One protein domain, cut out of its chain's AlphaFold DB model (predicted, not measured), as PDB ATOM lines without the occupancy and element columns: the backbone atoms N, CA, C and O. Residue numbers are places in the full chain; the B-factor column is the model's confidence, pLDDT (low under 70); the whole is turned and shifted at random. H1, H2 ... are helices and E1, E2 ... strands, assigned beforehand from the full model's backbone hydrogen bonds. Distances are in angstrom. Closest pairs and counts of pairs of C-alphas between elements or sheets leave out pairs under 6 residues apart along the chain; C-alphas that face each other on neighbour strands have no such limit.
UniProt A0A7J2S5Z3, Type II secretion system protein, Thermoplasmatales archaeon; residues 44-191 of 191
ATOM      1  N   SER A  44     504.126 309.815 381.654       84.31
ATOM      2  CA  SER A  44     503.313 309.276 380.563       84.31
ATOM      3  C   SER A  44     503.672 307.825 380.245       84.31
ATOM      4  O   SER A  44     502.784 306.981 380.131       84.31
ATOM      5  N   ARG A  45     504.971 307.495 380.202       85.81
ATOM      6  CA  ARG A  45     505.445 306.109 380.038       85.81
ATOM      7  C   ARG A  45     505.030 305.210 381.202       85.81
ATOM      8  O   ARG A  45     504.665 304.060 380.975       85.81
ATOM      9  N   ALA A  46     505.084 305.717 382.435       86.12
ATOM     10  CA  ALA A  46     504.669 304.956 383.610       86.12
ATOM     11  C   ALA A  46     503.174 304.602 383.548       86.12
ATOM     12  O   ALA A  46     502.802 303.449 383.771       86.12
ATOM     13  N   LYS A  47     502.323 305.568 383.183       86.38
ATOM     14  CA  LYS A  47     500.877 305.357 383.022       86.38
ATOM     15  C   LYS A  47     500.555 304.409 381.870       86.38
ATOM     16  O   LYS A  47     499.751 303.498 382.047       86.38
ATOM     17  N   ASP A  48     501.254 304.531 380.745       85.50
ATOM     18  CA  ASP A  48     501.107 303.609 379.617       85.50
ATOM     19  C   ASP A  48     501.472 302.160 380.003       85.50
ATOM     20  O   ASP A  48     500.762 301.214 379.662       85.50
ATOM     21  N   GLY A  49     502.511 301.970 380.827       87.62
ATOM     22  CA  GLY A  49     502.852 300.663 381.400       87.62
ATOM     23  C   GLY A  49     501.737 300.061 382.268       87.62
ATOM     24  O   GLY A  49     501.484 298.853 382.212       87.62
ATOM     25  N   VAL A  50     501.023 300.891 383.038       86.62
ATOM     26  CA  VAL A  50     499.854 300.463 383.828       86.62
ATOM     27  C   VAL A  50     498.692 300.053 382.919       86.62
ATOM     28  O   VAL A  50     498.052 299.026 383.176       86.62
ATOM     29  N   THR A  51     498.446 300.799 381.842       84.88
ATOM     30  CA  THR A  51     497.420 300.473 380.844       84.88
ATOM     31  C   THR A  51     497.719 299.134 380.175       84.88
ATOM     32  O   THR A  51     496.877 298.238 380.213       84.88
ATOM     33  N   ILE A  52     498.944 298.926 379.680       87.44
ATOM     34  CA  ILE A  52     499.381 297.661 379.060       87.44
ATOM     35  C   ILE A  52     499.226 296.478 380.027       87.44
ATOM     36  O   ILE A  52     498.684 295.434 379.661       87.44
ATOM     37  N   SER A  53     499.654 296.635 381.285       87.94
ATOM     38  CA  SER A  53     499.494 295.597 382.314       87.94
ATOM     39  C   SER A  53     498.028 295.219 382.527       87.94
ATOM     40  O   SER A  53     497.696 294.053 382.744       87.94
ATOM     41  N   SER A  54     497.141 296.206 382.453       85.00
ATOM     42  CA  SER A  54     495.709 296.005 382.636       85.00
ATOM     43  C   SER A  54     495.073 295.308 381.437       85.00
ATOM     44  O   SER A  54     494.321 294.359 381.644       85.00
ATOM     45  N   ILE A  55     495.445 295.676 380.204       86.25
ATOM     46  CA  ILE A  55     495.032 294.941 378.995       86.25
ATOM     47  C   ILE A  55     495.469 293.482 379.098       86.25
ATOM     48  O   ILE A  55     494.657 292.589 378.890       86.25
ATOM     49  N   ASN A  56     496.721 293.221 379.479       88.56
ATOM     50  CA  ASN A  56     497.222 291.853 379.603       88.56
ATOM     51  C   ASN A  56     496.407 291.032 380.610       88.56
ATOM     52  O   ASN A  56     496.167 289.851 380.384       88.56
ATOM     53  N   LYS A  57     495.924 291.645 381.697       87.62
ATOM     54  CA  LYS A  57     495.012 290.972 382.633       87.62
ATOM     55  C   LYS A  57     493.667 290.649 381.987       87.62
ATOM     56  O   LYS A  57     493.203 289.528 382.165       87.62
ATOM     57  N   LEU A  58     493.085 291.587 381.232       87.25
ATOM     58  CA  LEU A  58     491.841 291.359 380.487       87.25
ATOM     59  C   LEU A  58     492.011 290.210 379.488       87.25
ATOM     60  O   LEU A  58     491.252 289.248 379.519       87.25
ATOM     61  N   VAL A  59     493.072 290.256 378.683       89.81
ATOM     62  CA  VAL A  59     493.439 289.212 377.719       89.81
ATOM     63  C   VAL A  59     493.570 287.852 378.396       89.81
ATOM     64  O   VAL A  59     492.999 286.871 377.927       89.81
ATOM     65  N   LEU A  60     494.287 287.772 379.519       89.88
ATOM     66  CA  LEU A  60     494.455 286.522 380.260       89.88
ATOM     67  C   LEU A  60     493.117 285.986 380.787       89.88
ATOM     68  O   LEU A  60     492.853 284.792 380.644       89.88
ATOM     69  N   SER A  61     492.255 286.842 381.348       87.25
ATOM     70  CA  SER A  61     490.924 286.420 381.804       87.25
ATOM     71  C   SER A  61     490.031 285.957 380.655       87.25
ATOM     72  O   SER A  61     489.395 284.909 380.761       87.25
ATOM     73  N   THR A  62     490.028 286.675 379.532       89.00
ATOM     74  CA  THR A  62     489.221 286.331 378.358       89.00
ATOM     75  C   THR A  62     489.724 285.047 377.703       89.00
ATOM     76  O   THR A  62     488.928 284.172 377.375       89.00
ATOM     77  N   ASN A  63     491.041 284.864 377.590       90.12
ATOM     78  CA  ASN A  63     491.631 283.619 377.096       90.12
ATOM     79  C   ASN A  63     491.311 282.432 378.016       90.12
ATOM     80  O   ASN A  63     491.042 281.337 377.524       90.12
ATOM     81  N   SER A  64     491.298 282.635 379.337       89.56
ATOM     82  CA  SER A  64     490.881 281.603 380.295       89.56
ATOM     83  C   SER A  64     489.415 281.208 380.100       89.56
ATOM     84  O   SER A  64     489.088 280.020 380.139       89.56
ATOM     85  N   PHE A  65     488.534 282.182 379.860       88.25
ATOM     86  CA  PHE A  65     487.131 281.919 379.545       88.25
ATOM     87  C   PHE A  65     486.982 281.141 378.233       88.25
ATOM     88  O   PHE A  65     486.345 280.090 378.214       88.25
ATOM     89  N   ILE A  66     487.633 281.591 377.156       90.38
ATOM     90  CA  ILE A  66     487.593 280.912 375.850       90.38
ATOM     91  C   ILE A  66     488.134 279.485 375.961       90.38
ATOM     92  O   ILE A  66     487.572 278.570 375.372       90.38
ATOM     93  N   SER A  67     489.167 279.260 376.774       91.38
ATOM     94  CA  SER A  67     489.703 277.914 377.021       91.38
ATOM     95  C   SER A  67     488.699 276.986 377.719       91.38
ATOM     96  O   SER A  67     488.814 275.771 377.606       91.38
ATOM     97  N   SER A  68     487.722 277.550 378.435       91.50
ATOM     98  CA  SER A  68     486.723 276.803 379.207       91.50
ATOM     99  C   SER A  68     485.416 276.600 378.432       91.50
ATOM    100  O   SER A  68     484.788 275.553 378.552       91.50
ATOM    101  N   TYR A  69     485.015 277.584 377.620       89.69
ATOM    102  CA  TYR A  69     483.708 277.623 376.950       89.69
ATOM    103  C   TYR A  69     483.783 277.632 375.416       89.69
ATOM    104  O   TYR A  69     482.749 277.634 374.756       89.69
ATOM    105  N   SER A  70     484.988 277.630 374.834       89.06
ATOM    106  CA  SER A  70     485.275 277.684 373.383       89.06
ATOM    107  C   SER A  70     484.757 278.920 372.635       89.06
ATOM    108  O   SER A  70     485.040 279.076 371.449       89.06
ATOM    109  N   ASN A  71     484.063 279.825 373.323       88.62
ATOM    110  CA  ASN A  71     483.486 281.045 372.776       88.62
ATOM    111  C   ASN A  71     484.001 282.265 373.547       88.62
ATOM    112  O   ASN A  71     484.313 282.178 374.735       88.62
ATOM    113  N   ALA A  72     484.074 283.407 372.872       87.12
ATOM    114  CA  ALA A  72     484.344 284.696 373.480       87.12
ATOM    115  C   ALA A  72     483.144 285.115 374.357       87.12
ATOM    116  O   ALA A  72     481.992 284.985 373.910       87.12
ATOM    117  N   PRO A  73     483.409 285.584 375.591       86.12
ATOM    118  CA  PRO A  73     482.385 285.865 376.593       86.12
ATOM    119  C   PRO A  73     481.538 287.073 376.207       86.12
ATOM    120  O   PRO A  73     482.104 288.149 375.998       86.12
ATOM    121  N   ASP A  74     480.214 286.882 376.167       80.56
ATOM    122  CA  ASP A  74     479.223 287.955 375.963       80.56
ATOM    123  C   ASP A  74     479.310 289.023 377.065       80.56
ATOM    124  O   ASP A  74     479.945 288.775 378.081       80.56
ATOM    125  N   GLU A  75     478.669 290.188 376.930       75.38
ATOM    126  CA  GLU A  75     478.770 291.307 377.881       75.38
ATOM    127  C   GLU A  75     478.646 290.831 379.346       75.38
ATOM    128  O   GLU A  75     479.513 291.083 380.184       75.38
ATOM    129  N   LYS A  76     477.614 290.034 379.647       78.25
ATOM    130  CA  LYS A  76     477.291 289.596 381.010       78.25
ATOM    131  C   LYS A  76     478.333 288.622 381.532       78.25
ATOM    132  O   LYS A  76     478.688 288.662 382.706       78.25
ATOM    133  N   GLU A  77     478.827 287.759 380.653       81.56
ATOM    134  CA  GLU A  77     479.864 286.782 380.965       81.56
ATOM    135  C   GLU A  77     481.210 287.490 381.136       81.56
ATOM    136  O   GLU A  77     481.905 287.277 382.123       81.56
ATOM    137  N   PHE A  78     481.551 288.410 380.239       78.81
ATOM    138  CA  PHE A  78     482.777 289.190 380.268       78.81
ATOM    139  C   PHE A  78     482.871 289.962 381.585       78.81
ATOM    140  O   PHE A  78     483.873 289.844 382.286       78.81
ATOM    141  N   PHE A  79     481.802 290.646 382.003       74.31
ATOM    142  CA  PHE A  79     481.782 291.366 383.280       74.31
ATOM    143  C   PHE A  79     481.730 290.450 384.507       74.31
ATOM    144  O   PHE A  79     482.331 290.777 385.529       74.31
ATOM    145  N   ALA A  80     481.072 289.290 384.429       77.06
ATOM    146  CA  ALA A  80     481.078 288.324 385.528       77.06
ATOM    147  C   ALA A  80     482.474 287.723 385.767       77.06
ATOM    148  O   ALA A  80     482.864 287.498 386.915       77.06
ATOM    149  N   TYR A  81     483.230 287.479 384.693       73.25
ATOM    150  CA  TYR A  81     484.557 286.864 384.749       73.25
ATOM    151  C   TYR A  81     485.686 287.873 384.972       73.25
ATOM    152  O   TYR A  81     486.715 287.534 385.566       73.25
ATOM    153  N   ILE A  82     485.505 289.127 384.556       71.56
ATOM    154  CA  ILE A  82     486.479 290.202 384.756       71.56
ATOM    155  C   ILE A  82     486.236 290.846 386.116       71.56
ATOM    156  O   ILE A  82     485.800 291.981 386.267       71.56
ATOM    157  N   GLN A  83     486.595 290.099 387.153       62.53
ATOM    158  CA  GLN A  83     486.848 290.659 388.473       62.53
ATOM    159  C   GLN A  83     488.333 291.013 388.557       62.53
ATOM    160  O   GLN A  83     489.132 290.297 389.168       62.53
ATOM    161  N   VAL A  84     488.745 292.113 387.912       58.28
ATOM    162  CA  VAL A  84     490.092 292.666 388.130       58.28
ATOM    163  C   VAL A  84     490.155 293.087 389.595       58.28
ATOM    164  O   VAL A  84     489.644 294.143 389.950       58.28
ATOM    165  N   ARG A  85     490.708 292.216 390.453       45.69
ATOM    166  CA  ARG A  85     490.694 292.316 391.924       45.69
ATOM    167  C   ARG A  85     490.697 293.771 392.420       45.69
ATOM    168  O   ARG A  85     491.730 294.438 392.371       45.69
ATOM    169  N   GLY A  86     489.541 294.232 392.903       44.91
ATOM    170  CA  GLY A  86     489.372 295.539 393.544       44.91
ATOM    171  C   GLY A  86     489.050 296.723 392.624       44.91
ATOM    172  O   GLY A  86     489.175 297.860 393.074       44.91
ATOM    173  N   ARG A  87     488.671 296.505 391.357       50.00
ATOM    174  CA  ARG A  87     488.309 297.590 390.429       50.00
ATOM    175  C   ARG A  87     486.908 297.365 389.869       50.00
ATOM    176  O   ARG A  87     486.653 296.344 389.242       50.00
ATOM    177  N   GLU A  88     486.017 298.316 390.116       52.41
ATOM    178  CA  GLU A  88     484.673 298.341 389.538       52.41
ATOM    179  C   GLU A  88     484.763 298.785 388.073       52.41
ATOM    180  O   GLU A  88     485.528 299.696 387.736       52.41
ATOM    181  N   LEU A  89     484.008 298.112 387.208       60.16
ATOM    182  CA  LEU A  89     483.750 298.559 385.844       60.16
ATOM    183  C   LEU A  89     482.778 299.741 385.900       60.16
ATOM    184  O   LEU A  89     481.813 299.706 386.664       60.16
ATOM    185  N   PHE A  90     483.042 300.786 385.118       49.22
ATOM    186  CA  PHE A  90     482.226 301.999 385.103       49.22
ATOM    187  C   PHE A  90     481.877 302.387 383.664       49.22
ATOM    188  O   PHE A  90     482.769 302.422 382.810       49.22
ATOM    189  N   GLY A  91     480.597 302.696 383.417       51.25
ATOM    190  CA  GLY A  91     480.151 303.267 382.147       51.25
ATOM    191  C   GLY A  91     479.937 302.295 381.003       51.25
ATOM    192  O   GLY A  91     480.479 302.509 379.926       51.25
ATOM    193  N   THR A  92     479.223 301.204 381.257       61.38
ATOM    194  CA  THR A  92     479.044 300.152 380.263       61.38
ATOM    195  C   THR A  92     477.947 300.505 379.267       61.38
ATOM    196  O   THR A  92     476.766 300.402 379.589       61.38
ATOM    197  N   GLU A  93     478.342 300.809 378.035       64.25
ATOM    198  CA  GLU A  93     477.452 300.792 376.877       64.25
ATOM    199  C   GLU A  93     477.895 299.657 375.956       64.25
ATOM    200  O   GLU A  93     478.973 299.704 375.356       64.25
ATOM    201  N   CYS A  94     477.084 298.605 375.880       74.44
ATOM    202  CA  CYS A  94     477.259 297.549 374.894       74.44
ATOM    203  C   CYS A  94     476.233 297.734 373.777       74.44
ATOM    204  O   CYS A  94     475.040 297.916 374.022       74.44
ATOM    205  N   SER A  95     476.713 297.708 372.540       74.44
ATOM    206  CA  SER A  95     475.913 297.876 371.339       74.44
ATOM    207  C   SER A  95     475.934 296.600 370.501       74.44
ATOM    208  O   SER A  95     476.981 295.986 370.282       74.44
ATOM    209  N   TYR A  96     474.757 296.219 370.007       66.31
ATOM    210  CA  TYR A  96     474.527 295.033 369.183       66.31
ATOM    211  C   TYR A  96     474.324 295.458 367.728       66.31
ATOM    212  O   TYR A  96     473.237 295.317 367.169       66.31
ATOM    213  N   ASN A  97     475.350 296.057 367.126       58.41
ATOM    214  CA  ASN A  97     475.217 296.630 365.785       58.41
ATOM    215  C   ASN A  97     475.279 295.578 364.663       58.41
ATOM    216  O   ASN A  97     474.738 295.822 363.587       58.41
ATOM    217  N   PHE A  98     475.881 294.403 364.895       57.62
ATOM    218  CA  PHE A  98     476.058 293.368 363.870       57.62
ATOM    219  C   PHE A  98     476.015 291.968 364.490       57.62
ATOM    220  O   PHE A  98     477.038 291.470 364.905       57.62
ATOM    221  N   SER A  99     474.865 291.290 364.554       58.66
ATOM    222  CA  SER A  99     474.817 289.897 365.050       58.66
ATOM    223  C   SER A  99     475.723 288.971 364.209       58.66
ATOM    224  O   SER A  99     475.579 288.996 362.982       58.66
ATOM    225  N   PRO A 100     476.619 288.145 364.804       57.97
ATOM    226  CA  PRO A 100     476.774 287.802 366.228       57.97
ATOM    227  C   PRO A 100     477.791 288.659 367.010       57.97
ATOM    228  O   PRO A 100     478.051 288.364 368.180       57.97
ATOM    229  N   ASP A 101     478.368 289.671 366.373       72.00
ATOM    230  CA  ASP A 101     479.338 290.603 366.930       72.00
ATOM    231  C   ASP A 101     478.657 291.550 367.932       72.00
ATOM    232  O   ASP A 101     477.583 292.113 367.695       72.00
ATOM    233  N   TYR A 102     479.304 291.761 369.069       77.38
ATOM    234  CA  TYR A 102     478.906 292.790 370.025       77.38
ATOM    235  C   TYR A 102     480.123 293.601 370.426       77.38
ATOM    236  O   TYR A 102     481.271 293.142 370.388       77.38
ATOM    237  N   GLU A 103     479.843 294.842 370.788       79.25
ATOM    238  CA  GLU A 103     480.842 295.849 371.067       79.25
ATOM    239  C   GLU A 103     480.510 296.543 372.375       79.25
ATOM    240  O   GLU A 103     479.420 297.080 372.522       79.25
ATOM    241  N   CYS A 104     481.453 296.545 373.309       80.00
ATOM    242  CA  CYS A 104     481.286 297.138 374.625       80.00
ATOM    243  C   CYS A 104     482.329 298.222 374.866       80.00
ATOM    244  O   CYS A 104     483.523 298.007 374.635       80.00
ATOM    245  N   LEU A 105     481.878 299.353 375.400       79.94
ATOM    246  CA  LEU A 105     482.727 300.402 375.946       79.94
ATOM    247  C   LEU A 105     482.660 300.352 377.469       79.94
ATOM    248  O   LEU A 105     481.579 300.239 378.038       79.94
ATOM    249  N   PHE A 106     483.812 300.400 378.132       78.31
ATOM    250  CA  PHE A 106     483.880 300.450 379.593       78.31
ATOM    251  C   PHE A 106     485.184 301.083 380.072       78.31
ATOM    252  O   PHE A 106     486.193 301.102 379.368       78.31
ATOM    253  N   THR A 107     485.209 301.528 381.323       76.75
ATOM    254  CA  THR A 107     486.435 301.976 381.995       76.75
ATOM    255  C   THR A 107     486.769 301.077 383.183       76.75
ATOM    256  O   THR A 107     485.899 300.431 383.770       76.75
ATOM    257  N   LEU A 108     488.056 301.014 383.538       75.44
ATOM    258  CA  LEU A 108     488.534 300.318 384.732       75.44
ATOM    259  C   LEU A 108     488.928 301.357 385.779       75.44
ATOM    260  O   LEU A 108     489.790 302.202 385.528       75.44
ATOM    261  N   ARG A 109     488.342 301.271 386.976       73.50
ATOM    262  CA  ARG A 109     488.654 302.195 388.074       73.50
ATOM    263  C   ARG A 109     490.166 302.263 388.331       73.50
ATOM    264  O   ARG A 109     490.839 301.242 388.349       73.50
ATOM    265  N   GLY A 110     490.741 303.449 388.525       70.94
ATOM    266  CA  GLY A 110     492.166 303.633 388.856       70.94
ATOM    267  C   GLY A 110     493.173 303.350 387.729       70.94
ATOM    268  O   GLY A 110     494.363 303.188 388.015       70.94
ATOM    269  N   ILE A 111     492.721 303.172 386.488       74.56
ATOM    270  CA  ILE A 111     493.586 303.389 385.328       74.56
ATOM    271  C   ILE A 111     493.355 304.832 384.908       74.56
ATOM    272  O   ILE A 111     492.233 305.200 384.569       74.56
ATOM    273  N   ASP A 112     494.410 305.636 384.950       75.94
ATOM    274  CA  ASP A 112     494.360 306.986 384.408       75.94
ATOM    275  C   ASP A 112     494.335 306.877 382.886       75.94
ATOM    276  O   ASP A 112     495.361 306.627 382.253       75.94
ATOM    277  N   MET A 113     493.155 307.039 382.302       74.00
ATOM    278  CA  MET A 113     493.013 307.181 380.861       74.00
ATOM    279  C   MET A 113     493.338 308.623 380.437       74.00
ATOM    280  O   MET A 113     493.330 309.533 381.275       74.00
ATOM    281  N   PRO A 114     493.654 308.866 379.153       73.94
ATOM    282  CA  PRO A 114     493.772 310.224 378.637       73.94
ATOM    283  C   PRO A 114     492.484 311.024 378.896       73.94
ATOM    284  O   PRO A 114     491.384 310.486 378.797       73.94
ATOM    285  N   THR A 115     492.625 312.308 379.230       66.12
ATOM    286  CA  THR A 115     491.501 313.208 379.562       66.12
ATOM    287  C   THR A 115     490.721 313.696 378.345       66.12
ATOM    288  O   THR A 115     489.652 314.272 378.493       66.12
ATOM    289  N   THR A 116     491.273 313.510 377.148       65.12
ATOM    290  CA  THR A 116     490.634 313.863 375.884       65.12
ATOM    291  C   THR A 116     490.699 312.658 374.965       65.12
ATOM    292  O   THR A 116     491.767 312.238 374.517       65.12
ATOM    293  N   CYS A 117     489.534 312.087 374.705       67.06
ATOM    294  CA  CYS A 117     489.318 311.292 373.516       67.06
ATOM    295  C   CYS A 117     488.658 312.215 372.489       67.06
ATOM    296  O   CYS A 117     487.632 312.822 372.779       67.06
ATOM    297  N   ASP A 118     489.276 312.393 371.318       58.31
ATOM    298  CA  ASP A 118     488.641 313.139 370.225       58.31
ATOM    299  C   ASP A 118     487.261 312.532 369.903       58.31
ATOM    300  O   ASP A 118     487.048 311.339 370.124       58.31
ATOM    301  N   LEU A 119     486.345 313.350 369.360       51.44
ATOM    302  CA  LEU A 119     484.910 313.088 369.087       51.44
ATOM    303  C   LEU A 119     484.588 311.837 368.243       51.44
ATOM    304  O   LEU A 119     483.446 311.604 367.852       51.44
ATOM    305  N   SER A 120     485.587 311.044 367.893       54.53
ATOM    306  CA  SER A 120     485.458 309.847 367.093       54.53
ATOM    307  C   SER A 120     486.330 308.757 367.709       54.53
ATOM    308  O   SER A 120     487.561 308.847 367.725       54.53
ATOM    309  N   HIS A 121     485.651 307.686 368.125       56.25
ATOM    310  CA  HIS A 121     486.198 306.351 368.376       56.25
ATOM    311  C   HIS A 121     486.793 306.165 369.785       56.25
ATOM    312  O   HIS A 121     488.008 306.162 369.947       56.25
ATOM    313  N   TRP A 122     485.915 305.930 370.775       63.59
ATOM    314  CA  TRP A 122     486.159 305.515 372.183       63.59
ATOM    315  C   TRP A 122     486.052 306.596 373.274       63.59
ATOM    316  O   TRP A 122     486.645 306.444 374.341       63.59
ATOM    317  N   THR A 123     485.260 307.647 373.047       54.41
ATOM    318  CA  THR A 123     484.616 308.443 374.113       54.41
ATOM    319  C   THR A 123     483.314 307.778 374.558       54.41
ATOM    320  O   THR A 123     482.559 307.340 373.689       54.41
ATOM    321  N   GLY A 124     483.001 307.768 375.855       48.53
ATOM    322  CA  GLY A 124     481.643 307.452 376.316       48.53
ATOM    323  C   GLY A 124     481.574 306.497 377.503       48.53
ATOM    324  O   GLY A 124     481.998 305.343 377.448       48.53
ATOM    325  N   SER A 125     481.024 307.054 378.568       45.78
ATOM    326  CA  SER A 125     480.207 306.480 379.631       45.78
ATOM    327  C   SER A 125     479.163 307.572 379.885       45.78
ATOM    328  O   SER A 125     479.549 308.742 379.801       45.78
ATOM    329  N   ASP A 126     477.911 307.251 380.229       46.72
ATOM    330  CA  ASP A 126     476.802 308.192 380.533       46.72
ATOM    331  C   ASP A 126     477.152 309.395 381.455       46.72
ATOM    332  O   ASP A 126     476.343 310.298 381.670       46.72
ATOM    333  N   VAL A 127     478.353 309.418 382.040       47.75
ATOM    334  CA  VAL A 127     478.823 310.349 383.068       47.75
ATOM    335  C   VAL A 127     479.900 311.336 382.572       47.75
ATOM    336  O   VAL A 127     480.081 312.370 383.212       47.75
ATOM    337  N   ASP A 128     480.599 311.077 381.453       56.31
ATOM    338  CA  ASP A 128     481.582 312.016 380.871       56.31
ATOM    339  C   ASP A 128     481.815 311.764 379.365       56.31
ATOM    340  O   ASP A 128     482.426 310.773 378.957       56.31
ATOM    341  N   VAL A 129     481.350 312.697 378.529       56.53
ATOM    342  CA  VAL A 129     481.419 312.628 377.056       56.53
ATOM    343  C   VAL A 129     482.839 312.753 376.491       56.53
ATOM    344  O   VAL A 129     483.041 312.471 375.315       56.53
ATOM    345  N   ASN A 130     483.820 313.153 377.305       59.22
ATOM    346  CA  ASN A 130     485.216 313.303 376.880       59.22
ATOM    347  C   ASN A 130     486.140 312.219 377.456       59.22
ATOM    348  O   ASN A 130     487.319 312.157 377.090       59.22
ATOM    349  N   ALA A 131     485.625 311.363 378.347       66.50
ATOM    350  CA  ALA A 131     486.407 310.309 378.973       66.50
ATOM    351  C   ALA A 131     486.694 309.168 377.990       66.50
ATOM    352  O   ALA A 131     485.805 308.663 377.301       66.50
ATOM    353  N   CYS A 132     487.956 308.745 377.960       77.31
ATOM    354  CA  CYS A 132     488.408 307.618 377.162       77.31
ATOM    355  C   CYS A 132     488.010 306.272 377.776       77.31
ATOM    356  O   CYS A 132     488.324 305.995 378.937       77.31
ATOM    357  N   SER A 133     487.417 305.408 376.955       79.44
ATOM    358  CA  SER A 133     486.983 304.059 377.328       79.44
ATOM    359  C   SER A 133     487.825 302.975 376.648       79.44
ATOM    360  O   SER A 133     488.454 303.181 375.608       79.44
ATOM    361  N   ILE A 134     487.850 301.791 377.255       82.25
ATOM    362  CA  ILE A 134     488.328 300.559 376.629       82.25
ATOM    363  C   ILE A 134     487.205 300.044 375.735       82.25
ATOM    364  O   ILE A 134     486.067 299.929 376.186       82.25
ATOM    365  N   ARG A 135     487.532 299.700 374.489       82.75
ATOM    366  CA  ARG A 135     486.622 299.001 373.580       82.75
ATOM    367  C   ARG A 135     486.926 297.516 373.614       82.75
ATOM    368  O   ARG A 135     488.070 297.114 373.410       82.75
ATOM    369  N   TYR A 136     485.899 296.707 373.794       85.06
ATOM    370  CA  TYR A 136     485.945 295.267 373.606       85.06
ATOM    371  C   TYR A 136     484.994 294.879 372.482       85.06
ATOM    372  O   TYR A 136     483.854 295.329 372.454       85.06
ATOM    373  N   GLN A 137     485.470 294.058 371.556       84.06
ATOM    374  CA  GLN A 137     484.665 293.469 370.493       84.06
ATOM    375  C   GLN A 137     484.856 291.965 370.514       84.06
ATOM    376  O   GLN A 137     485.981 291.489 370.668       84.06
ATOM    377  N   ALA A 138     483.791 291.208 370.305       86.00
ATOM    378  CA  ALA A 138     483.877 289.759 370.280       86.00
ATOM    379  C   ALA A 138     482.907 289.137 369.285       86.00
ATOM    380  O   ALA A 138     482.012 289.804 368.780       86.00
ATOM    381  N   ARG A 139     483.151 287.854 368.987       80.56
ATOM    382  CA  ARG A 139     482.464 287.042 367.967       80.56
ATOM    383  C   ARG A 139     482.614 287.537 366.528       80.56
ATOM    384  O   ARG A 139     481.897 287.082 365.644       80.56
ATOM    385  N   ILE A 140     483.622 288.381 366.326       78.06
ATOM    386  CA  ILE A 140     483.923 289.124 365.107       78.06
ATOM    387  C   ILE A 140     483.931 288.219 363.873       78.06
ATOM    388  O   ILE A 140     484.606 287.184 363.863       78.06
ATOM    389  N   MET A 141     483.251 288.658 362.808       75.44
ATOM    390  CA  MET A 141     483.161 287.945 361.524       75.44
ATOM    391  C   MET A 141     482.592 286.520 361.652       75.44
ATOM    392  O   MET A 141     482.980 285.626 360.897       75.44
ATOM    393  N   ASN A 142     481.672 286.285 362.591       77.75
ATOM    394  CA  ASN A 142     481.124 284.958 362.900       77.75
ATOM    395  C   ASN A 142     482.143 283.936 363.447       77.75
ATOM    396  O   ASN A 142     481.813 282.751 363.518       77.75
ATOM    397  N   ASP A 143     483.358 284.338 363.847       86.12
ATOM    398  CA  ASP A 143     484.240 283.457 364.621       86.12
ATOM    399  C   ASP A 143     483.873 283.593 366.103       86.12
ATOM    400  O   ASP A 143     484.234 284.591 366.736       86.12
ATOM    401  N   PRO A 144     483.206 282.589 366.703       86.62
ATOM    402  CA  PRO A 144     482.679 282.709 368.053       86.62
ATOM    403  C   PRO A 144     483.779 282.840 369.107       86.62
ATOM    404  O   PRO A 144     483.483 283.239 370.225       86.62
ATOM    405  N   SER A 145     485.034 282.530 368.770       88.38
ATOM    406  CA  SER A 145     486.196 282.602 369.658       88.38
ATOM    407  C   SER A 145     487.063 283.844 369.432       88.38
ATOM    408  O   SER A 145     487.986 284.085 370.213       88.38
ATOM    409  N   ARG A 146     486.817 284.631 368.376       88.38
ATOM    410  CA  ARG A 146     487.602 285.835 368.071       88.38
ATOM    411  C   ARG A 146     487.155 287.008 368.934       88.38
ATOM    412  O   ARG A 146     485.961 287.278 369.063       88.38
ATOM    413  N   TYR A 147     488.118 287.729 369.493       87.69
ATOM    414  CA  TYR A 147     487.876 288.976 370.204       87.69
ATOM    415  C   TYR A 147     489.022 289.963 370.013       87.69
ATOM    416  O   TYR A 147     490.168 289.590 369.745       87.69
ATOM    417  N   ARG A 148     488.696 291.242 370.185       86.44
ATOM    418  CA  ARG A 148     489.623 292.361 370.103       86.44
ATOM    419  C   ARG A 148     489.424 293.306 371.276       86.44
ATOM    420  O   ARG A 148     488.303 293.521 371.734       86.44
ATOM    421  N   ILE A 149     490.521 293.873 371.760       86.88
ATOM    422  CA  ILE A 149     490.520 294.887 372.818       86.88
ATOM    423  C   ILE A 149     491.293 296.095 372.309       86.88
ATOM    424  O   ILE A 149     492.397 295.940 371.791       86.88
ATOM    425  N   TYR A 150     490.740 297.289 372.496       83.31
ATOM    426  CA  TYR A 150     491.361 298.547 372.104       83.31
ATOM    427  C   TYR A 150     491.376 299.510 373.279       83.31
ATOM    428  O   TYR A 150     490.414 299.604 374.042       83.31
ATOM    429  N   VAL A 151     492.461 300.262 373.403       83.44
ATOM    430  CA  VAL A 151     492.589 301.332 374.389       83.44
ATOM    431  C   VAL A 151     493.501 302.426 373.856       83.44
ATOM    432  O   VAL A 151     494.440 302.165 373.106       83.44
ATOM    433  N   LYS A 152     493.240 303.674 374.230       80.69
ATOM    434  CA  LYS A 152     494.109 304.800 373.872       80.69
ATOM    435  C   LYS A 152     495.417 304.742 374.661       80.69
ATOM    436  O   LYS A 152     495.417 304.444 375.855       80.69
ATOM    437  N   ALA A 153     496.528 305.043 373.994       79.00
ATOM    438  CA  ALA A 153     497.824 305.144 374.659       79.00
ATOM    439  C   ALA A 153     497.885 306.405 375.535       79.00
ATOM    440  O   ALA A 153     497.370 307.464 375.160       79.00
ATOM    441  N   TYR A 154     498.549 306.321 376.689       77.38
ATOM    442  CA  TYR A 154     498.700 307.493 377.554       77.38
ATOM    443  C   TYR A 154     499.767 308.453 377.004       77.38
ATOM    444  O   TYR A 154     500.866 308.034 376.644       77.38
ATOM    445  N   GLY A 155     499.451 309.751 376.939       70.81
ATOM    446  CA  GLY A 155     500.362 310.795 376.442       70.81
ATOM    447  C   GLY A 155     500.470 310.901 374.914       70.81
ATOM    448  O   GLY A 155     501.132 311.805 374.417       70.81
ATOM    449  N   PHE A 156     499.795 310.024 374.159       71.69
ATOM    450  CA  PHE A 156     499.740 310.066 372.695       71.69
ATOM    451  C   PHE A 156     498.289 309.903 372.216       71.69
ATOM    452  O   PHE A 156     497.873 308.785 371.911       71.69
ATOM    453  N   PRO A 157     497.501 310.993 372.118       65.94
ATOM    454  CA  PRO A 157     496.074 310.916 371.761       65.94
ATOM    455  C   PRO A 157     495.842 310.315 370.364       65.94
ATOM    456  O   PRO A 157     494.808 309.700 370.088       65.94
ATOM    457  N   SER A 158     496.858 310.425 369.503       72.81
ATOM    458  CA  SER A 158     496.903 309.884 368.152       72.81
ATOM    459  C   SER A 158     497.329 308.409 368.071       72.81
ATOM    460  O   SER A 158     497.554 307.911 366.965       72.81
ATOM    461  N   ARG A 159     497.433 307.691 369.200       77.44
ATOM    462  CA  ARG A 159     497.817 306.272 369.229       77.44
ATOM    463  C   ARG A 159     496.820 305.400 369.987       77.44
ATOM    464  O   ARG A 159     496.275 305.782 371.023       77.44
ATOM    465  N   VAL A 160     496.615 304.199 369.460       81.56
ATOM    466  CA  VAL A 160     495.729 303.170 370.005       81.56
ATOM    467  C   VAL A 160     496.533 301.893 370.191       81.56
ATOM    468  O   VAL A 160     497.230 301.443 369.283       81.56
ATOM    469  N   LEU A 161     496.420 301.309 371.374       85.44
ATOM    470  CA  LEU A 161     496.882 299.965 371.659       85.44
ATOM    471  C   LEU A 161     495.748 299.000 371.346       85.44
ATOM    472  O   LEU A 161     494.634 299.169 371.842       85.44
ATOM    473  N   ALA A 162     496.032 298.000 370.526       85.56
ATOM    474  CA  ALA A 162     495.039 297.056 370.057       85.56
ATOM    475  C   ALA A 162     495.551 295.623 370.219       85.56
ATOM    476  O   ALA A 162     496.704 295.326 369.924       85.56
ATOM    477  N   TYR A 163     494.698 294.728 370.697       88.31
ATOM    478  CA  TYR A 163     494.981 293.306 370.839       88.31
ATOM    479  C   TYR A 163     493.943 292.511 370.051       88.31
ATOM    480  O   TYR A 163     492.754 292.801 370.160       88.31
ATOM    481  N   ASP A 164     494.383 291.495 369.311       87.31
ATOM    482  CA  ASP A 164     493.523 290.520 368.633       87.31
ATOM    483  C   ASP A 164     494.069 289.114 368.912       87.31
ATOM    484  O   ASP A 164     495.261 288.835 368.740       87.31
ATOM    485  N   ASN A 165     493.198 288.222 369.380       90.00
ATOM    486  CA  ASN A 165     493.589 286.865 369.746       90.00
ATOM    487  C   ASN A 165     493.857 285.945 368.543       90.00
ATOM    488  O   ASN A 165     494.482 284.900 368.719       90.00
ATOM    489  N   LYS A 166     493.404 286.307 367.339       86.75
ATOM    490  CA  LYS A 166     493.633 285.566 366.090       86.75
ATOM    491  C   LYS A 166     494.822 286.101 365.297       86.75
ATOM    492  O   LYS A 166     495.454 285.335 364.577       86.75
ATOM    493  N   GLU A 167     495.209 287.354 365.510       82.50
ATOM    494  CA  GLU A 167     496.385 287.972 364.875       82.50
ATOM    495  C   GLU A 167     497.653 287.740 365.714       82.50
ATOM    496  O   GLU A 167     498.347 288.656 366.157       82.50
ATOM    497  N   GLY A 168     497.931 286.467 366.002       77.81
ATOM    498  CA  GLY A 168     499.108 286.036 366.761       77.81
ATOM    499  C   GLY A 168     499.067 286.316 368.268       77.81
ATOM    500  O   GLY A 168     500.060 286.029 368.939       77.81
ATOM    501  N   GLY A 169     497.962 286.853 368.805       82.56
ATOM    502  CA  GLY A 169     497.781 287.084 370.243       82.56
ATOM    503  C   GLY A 169     498.757 288.113 370.813       82.56
ATOM    504  O   GLY A 169     499.328 287.908 371.885       82.56
ATOM    505  N   ARG A 170     499.011 289.192 370.066       84.38
ATOM    506  CA  ARG A 170     499.988 290.231 370.419       84.38
ATOM    507  C   ARG A 170     499.318 291.580 370.611       84.38
ATOM    508  O   ARG A 170     498.235 291.833 370.089       84.38
ATOM    509  N   LEU A 171     499.998 292.444 371.360       86.69
ATOM    510  CA  LEU A 171     499.629 293.844 371.473       86.69
ATOM    511  C   LEU A 171     500.274 294.631 370.326       86.69
ATOM    512  O   LEU A 171     501.480 294.557 370.087       86.69
ATOM    513  N   PHE A 172     499.448 295.391 369.631       85.62
ATOM    514  CA  PHE A 172     499.816 296.261 368.534       85.62
ATOM    515  C   PHE A 172     499.654 297.711 368.960       85.62
ATOM    516  O   PHE A 172     498.788 298.052 369.761       85.62
ATOM    517  N   ASP A 173     500.496 298.564 368.403       85.94
ATOM    518  CA  ASP A 173     500.469 299.997 368.601       85.94
ATOM    519  C   ASP A 173     500.251 300.688 367.261       85.94
ATOM    520  O   ASP A 173     501.039 300.543 366.320       85.94
ATOM    521  N   CYS A 174     499.153 301.420 367.183       79.88
ATOM    522  CA  CYS A 174     498.529 301.804 365.939       79.88
ATOM    523  C   CYS A 174     498.212 303.302 365.899       79.88
ATOM    524  O   CYS A 174     497.898 303.887 366.940       79.88
ATOM    525  N   PRO A 175     498.242 303.939 364.717       76.69
ATOM    526  CA  PRO A 175     497.762 305.309 364.564       76.69
ATOM    527  C   PRO A 175     496.236 305.398 364.763       76.69
ATOM    528  O   PRO A 175     495.500 304.465 364.454       76.69
ATOM    529  N   TYR A 176     495.755 306.535 365.280       66.19
ATOM    530  CA  TYR A 176     494.358 306.742 365.703       66.19
ATOM    531  C   TYR A 176     493.314 306.830 364.588       66.19
ATOM    532  O   TYR A 176     492.125 306.843 364.892       66.19
ATOM    533  N   THR A 177     493.722 306.928 363.324       57.97
ATOM    534  CA  THR A 177     492.840 307.214 362.176       57.97
ATOM    535  C   THR A 177     491.947 306.040 361.774       57.97
ATOM    536  O   THR A 177     491.461 305.996 360.648       57.97
ATOM    537  N   ILE A 178     491.798 305.038 362.635       53.59
ATOM    538  CA  ILE A 178     491.360 303.717 362.225       53.59
ATOM    539  C   ILE A 178     490.214 303.259 363.127       53.59
ATOM    540  O   ILE A 178     490.389 303.063 364.330       53.59
ATOM    541  N   ALA A 179     489.032 303.122 362.523       51.81
ATOM    542  CA  ALA A 179     487.802 302.719 363.197       51.81
ATOM    543  C   ALA A 179     487.750 301.205 363.489       51.81
ATOM    544  O   ALA A 179     487.125 300.808 364.472       51.81
ATOM    545  N   ASP A 180     488.460 300.380 362.703       58.69
ATOM    546  CA  ASP A 180     488.354 298.913 362.724       58.69
ATOM    547  C   ASP A 180     489.715 298.205 362.592       58.69
ATOM    548  O   ASP A 180     490.583 298.614 361.822       58.69
ATOM    549  N   PHE A 181     489.911 297.086 363.300       58.88
ATOM    550  CA  PHE A 181     491.203 296.375 363.348       58.88
ATOM    551  C   PHE A 181     491.705 295.816 362.018       58.88
ATOM    552  O   PHE A 181     492.907 295.678 361.816       58.88
ATOM    553  N   GLU A 182     490.820 295.552 361.066       57.62
ATOM    554  CA  GLU A 182     491.231 295.072 359.740       57.62
ATOM    555  C   GLU A 182     491.978 296.129 358.926       57.62
ATOM    556  O   GLU A 182     492.838 295.786 358.119       57.62
ATOM    557  N   SER A 183     491.745 297.413 359.203       57.31
ATOM    558  CA  SER A 183     492.569 298.503 358.667       57.31
ATOM    559  C   SER A 183     493.762 298.854 359.576       57.31
ATOM    560  O   SER A 183     494.656 299.591 359.151       57.31
ATOM    561  N   LEU A 184     493.822 298.285 360.794       57.81
ATOM    562  CA  LEU A 184     494.906 298.463 361.769       57.81
ATOM    563  C   LEU A 184     496.141 297.624 361.398       57.81
ATOM    564  O   LEU A 184     497.225 298.189 361.278       57.81
ATOM    565  N   VAL A 185     496.011 296.314 361.150       58.06
ATOM    566  CA  VAL A 185     497.168 295.389 361.035       58.06
ATOM    567  C   VAL A 185     498.229 295.838 360.015       58.06
ATOM    568  O   VAL A 185     499.421 295.680 360.268       58.06
ATOM    569  N   GLY A 186     497.830 296.464 358.902       64.06
ATOM    570  CA  GLY A 186     498.765 296.963 357.884       64.06
ATOM    571  C   GLY A 186     499.592 298.190 358.298       64.06
ATOM    572  O   GLY A 186     500.663 298.412 357.739       64.06
ATOM    573  N   ASN A 187     499.125 298.974 359.276       68.88
ATOM    574  CA  ASN A 187     499.736 300.239 359.708       68.88
ATOM    575  C   ASN A 187     500.211 300.227 361.172       68.88
ATOM    576  O   ASN A 187     500.758 301.222 361.652       68.88
ATOM    577  N   CYS A 188     499.993 299.130 361.897       75.62
ATOM    578  CA  CYS A 188     500.406 299.002 363.288       75.62
ATOM    579  C   CYS A 188     501.819 298.453 363.433       75.62
ATOM    580  O   CYS A 188     502.280 297.606 362.670       75.62
ATOM    581  N   LYS A 189     502.484 298.875 364.506       81.12
ATOM    582  CA  LYS A 189     503.755 298.310 364.945       81.12
ATOM    583  C   LYS A 189     503.518 297.348 366.105       81.12
ATOM    584  O   LYS A 189     502.700 297.618 366.977       81.12
ATOM    585  N   LEU A 190     504.253 296.239 366.140       80.06
ATOM    586  CA  LEU A 190     504.280 295.360 367.312       80.06
ATOM    587  C   LEU A 190     504.854 296.111 368.522       80.06
ATOM    588  O   LEU A 190     505.866 296.810 368.385       80.06
ATOM    589  N   ARG A 191     504.183 295.975 369.667       75.44
ATOM    590  CA  ARG A 191     504.568 296.592 370.940       75.44
ATOM    591  C   ARG A 191     505.454 295.663 371.766       75.44
ATOM    592  O   ARG A 191     505.227 294.433 371.726       75.44
TER     593      ARG A 191
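What this domain is: This is residues 44 to 191 of the 191 residues of the protein "Type II secretion system protein" of Thermoplasmatales archaeon (UniProt A0A7J2S5Z3). A twisted sheet of six strands curls round one long helix, H1, which lies over one face of it. Two short helices, H2 by E1 and E2 and H3 by E5 and E6, only graze the sheet. The printed part has 148 residues with three named helices and six named strands, in the order H1 H2 E1 E2 E3 E4 E5 E6 H3, and its class is mixed. The antiparallel sheet runs E1 E2 E3 E4 E5 E6, a meander, each strand the antiparallel neighbour of the one before. The whole is compact, with a radius of gyration of the C-alphas of 14.2 A and spans of 37 by 36 by 28 A.

Where its parts are: The strands are E1, residues 89 to 98, 23.9 A long; E2, 101 to 108, 22.3 A; E3, 134 to 138; E4, 147 to 152; E5, 159 to 164; and E6, 170 to 175. H1, residues 44 to 69, is 37.4 A long and begins at C-alpha 44 (503.313, 309.276, 380.563). H2 is residues 75 to 81, and H3, residues 181 to 184, ends at C-alpha 184 (494.906, 298.463, 361.769).

How they stand to each other: E1 and E2 form a hairpin, with N 95 and O 103 2.8 A apart; in the hairpin of E4 and E5, N 161 and O 151 are 2.8 A apart. H1 is on the sheet, two layers with helix on one face; its closest C-alphas to E4 are those of Ile 55 and Ile 149, 7.6 A. With residues 61 to 65 alone H1 touches H2, about perpendicular at 84 degrees, closest at the C-alphas of Ser 61 and Tyr 81, 7.0 A. H1 and H3 are apart. Every O i to N i+4 pair is within hydrogen-bond range in H1 and H2; H3 is too short for one.

The domain as a whole: The C-alphas farthest apart, of Ala 46 and Ser 99, are 38.2 A apart. The printed part has no cut. The link from E2 to E3, 25 residues, is long. Mean pLDDT of the printed part is 74.5, with residues 83 to 93, 115 to 131 and 176 to 187 among those under 70.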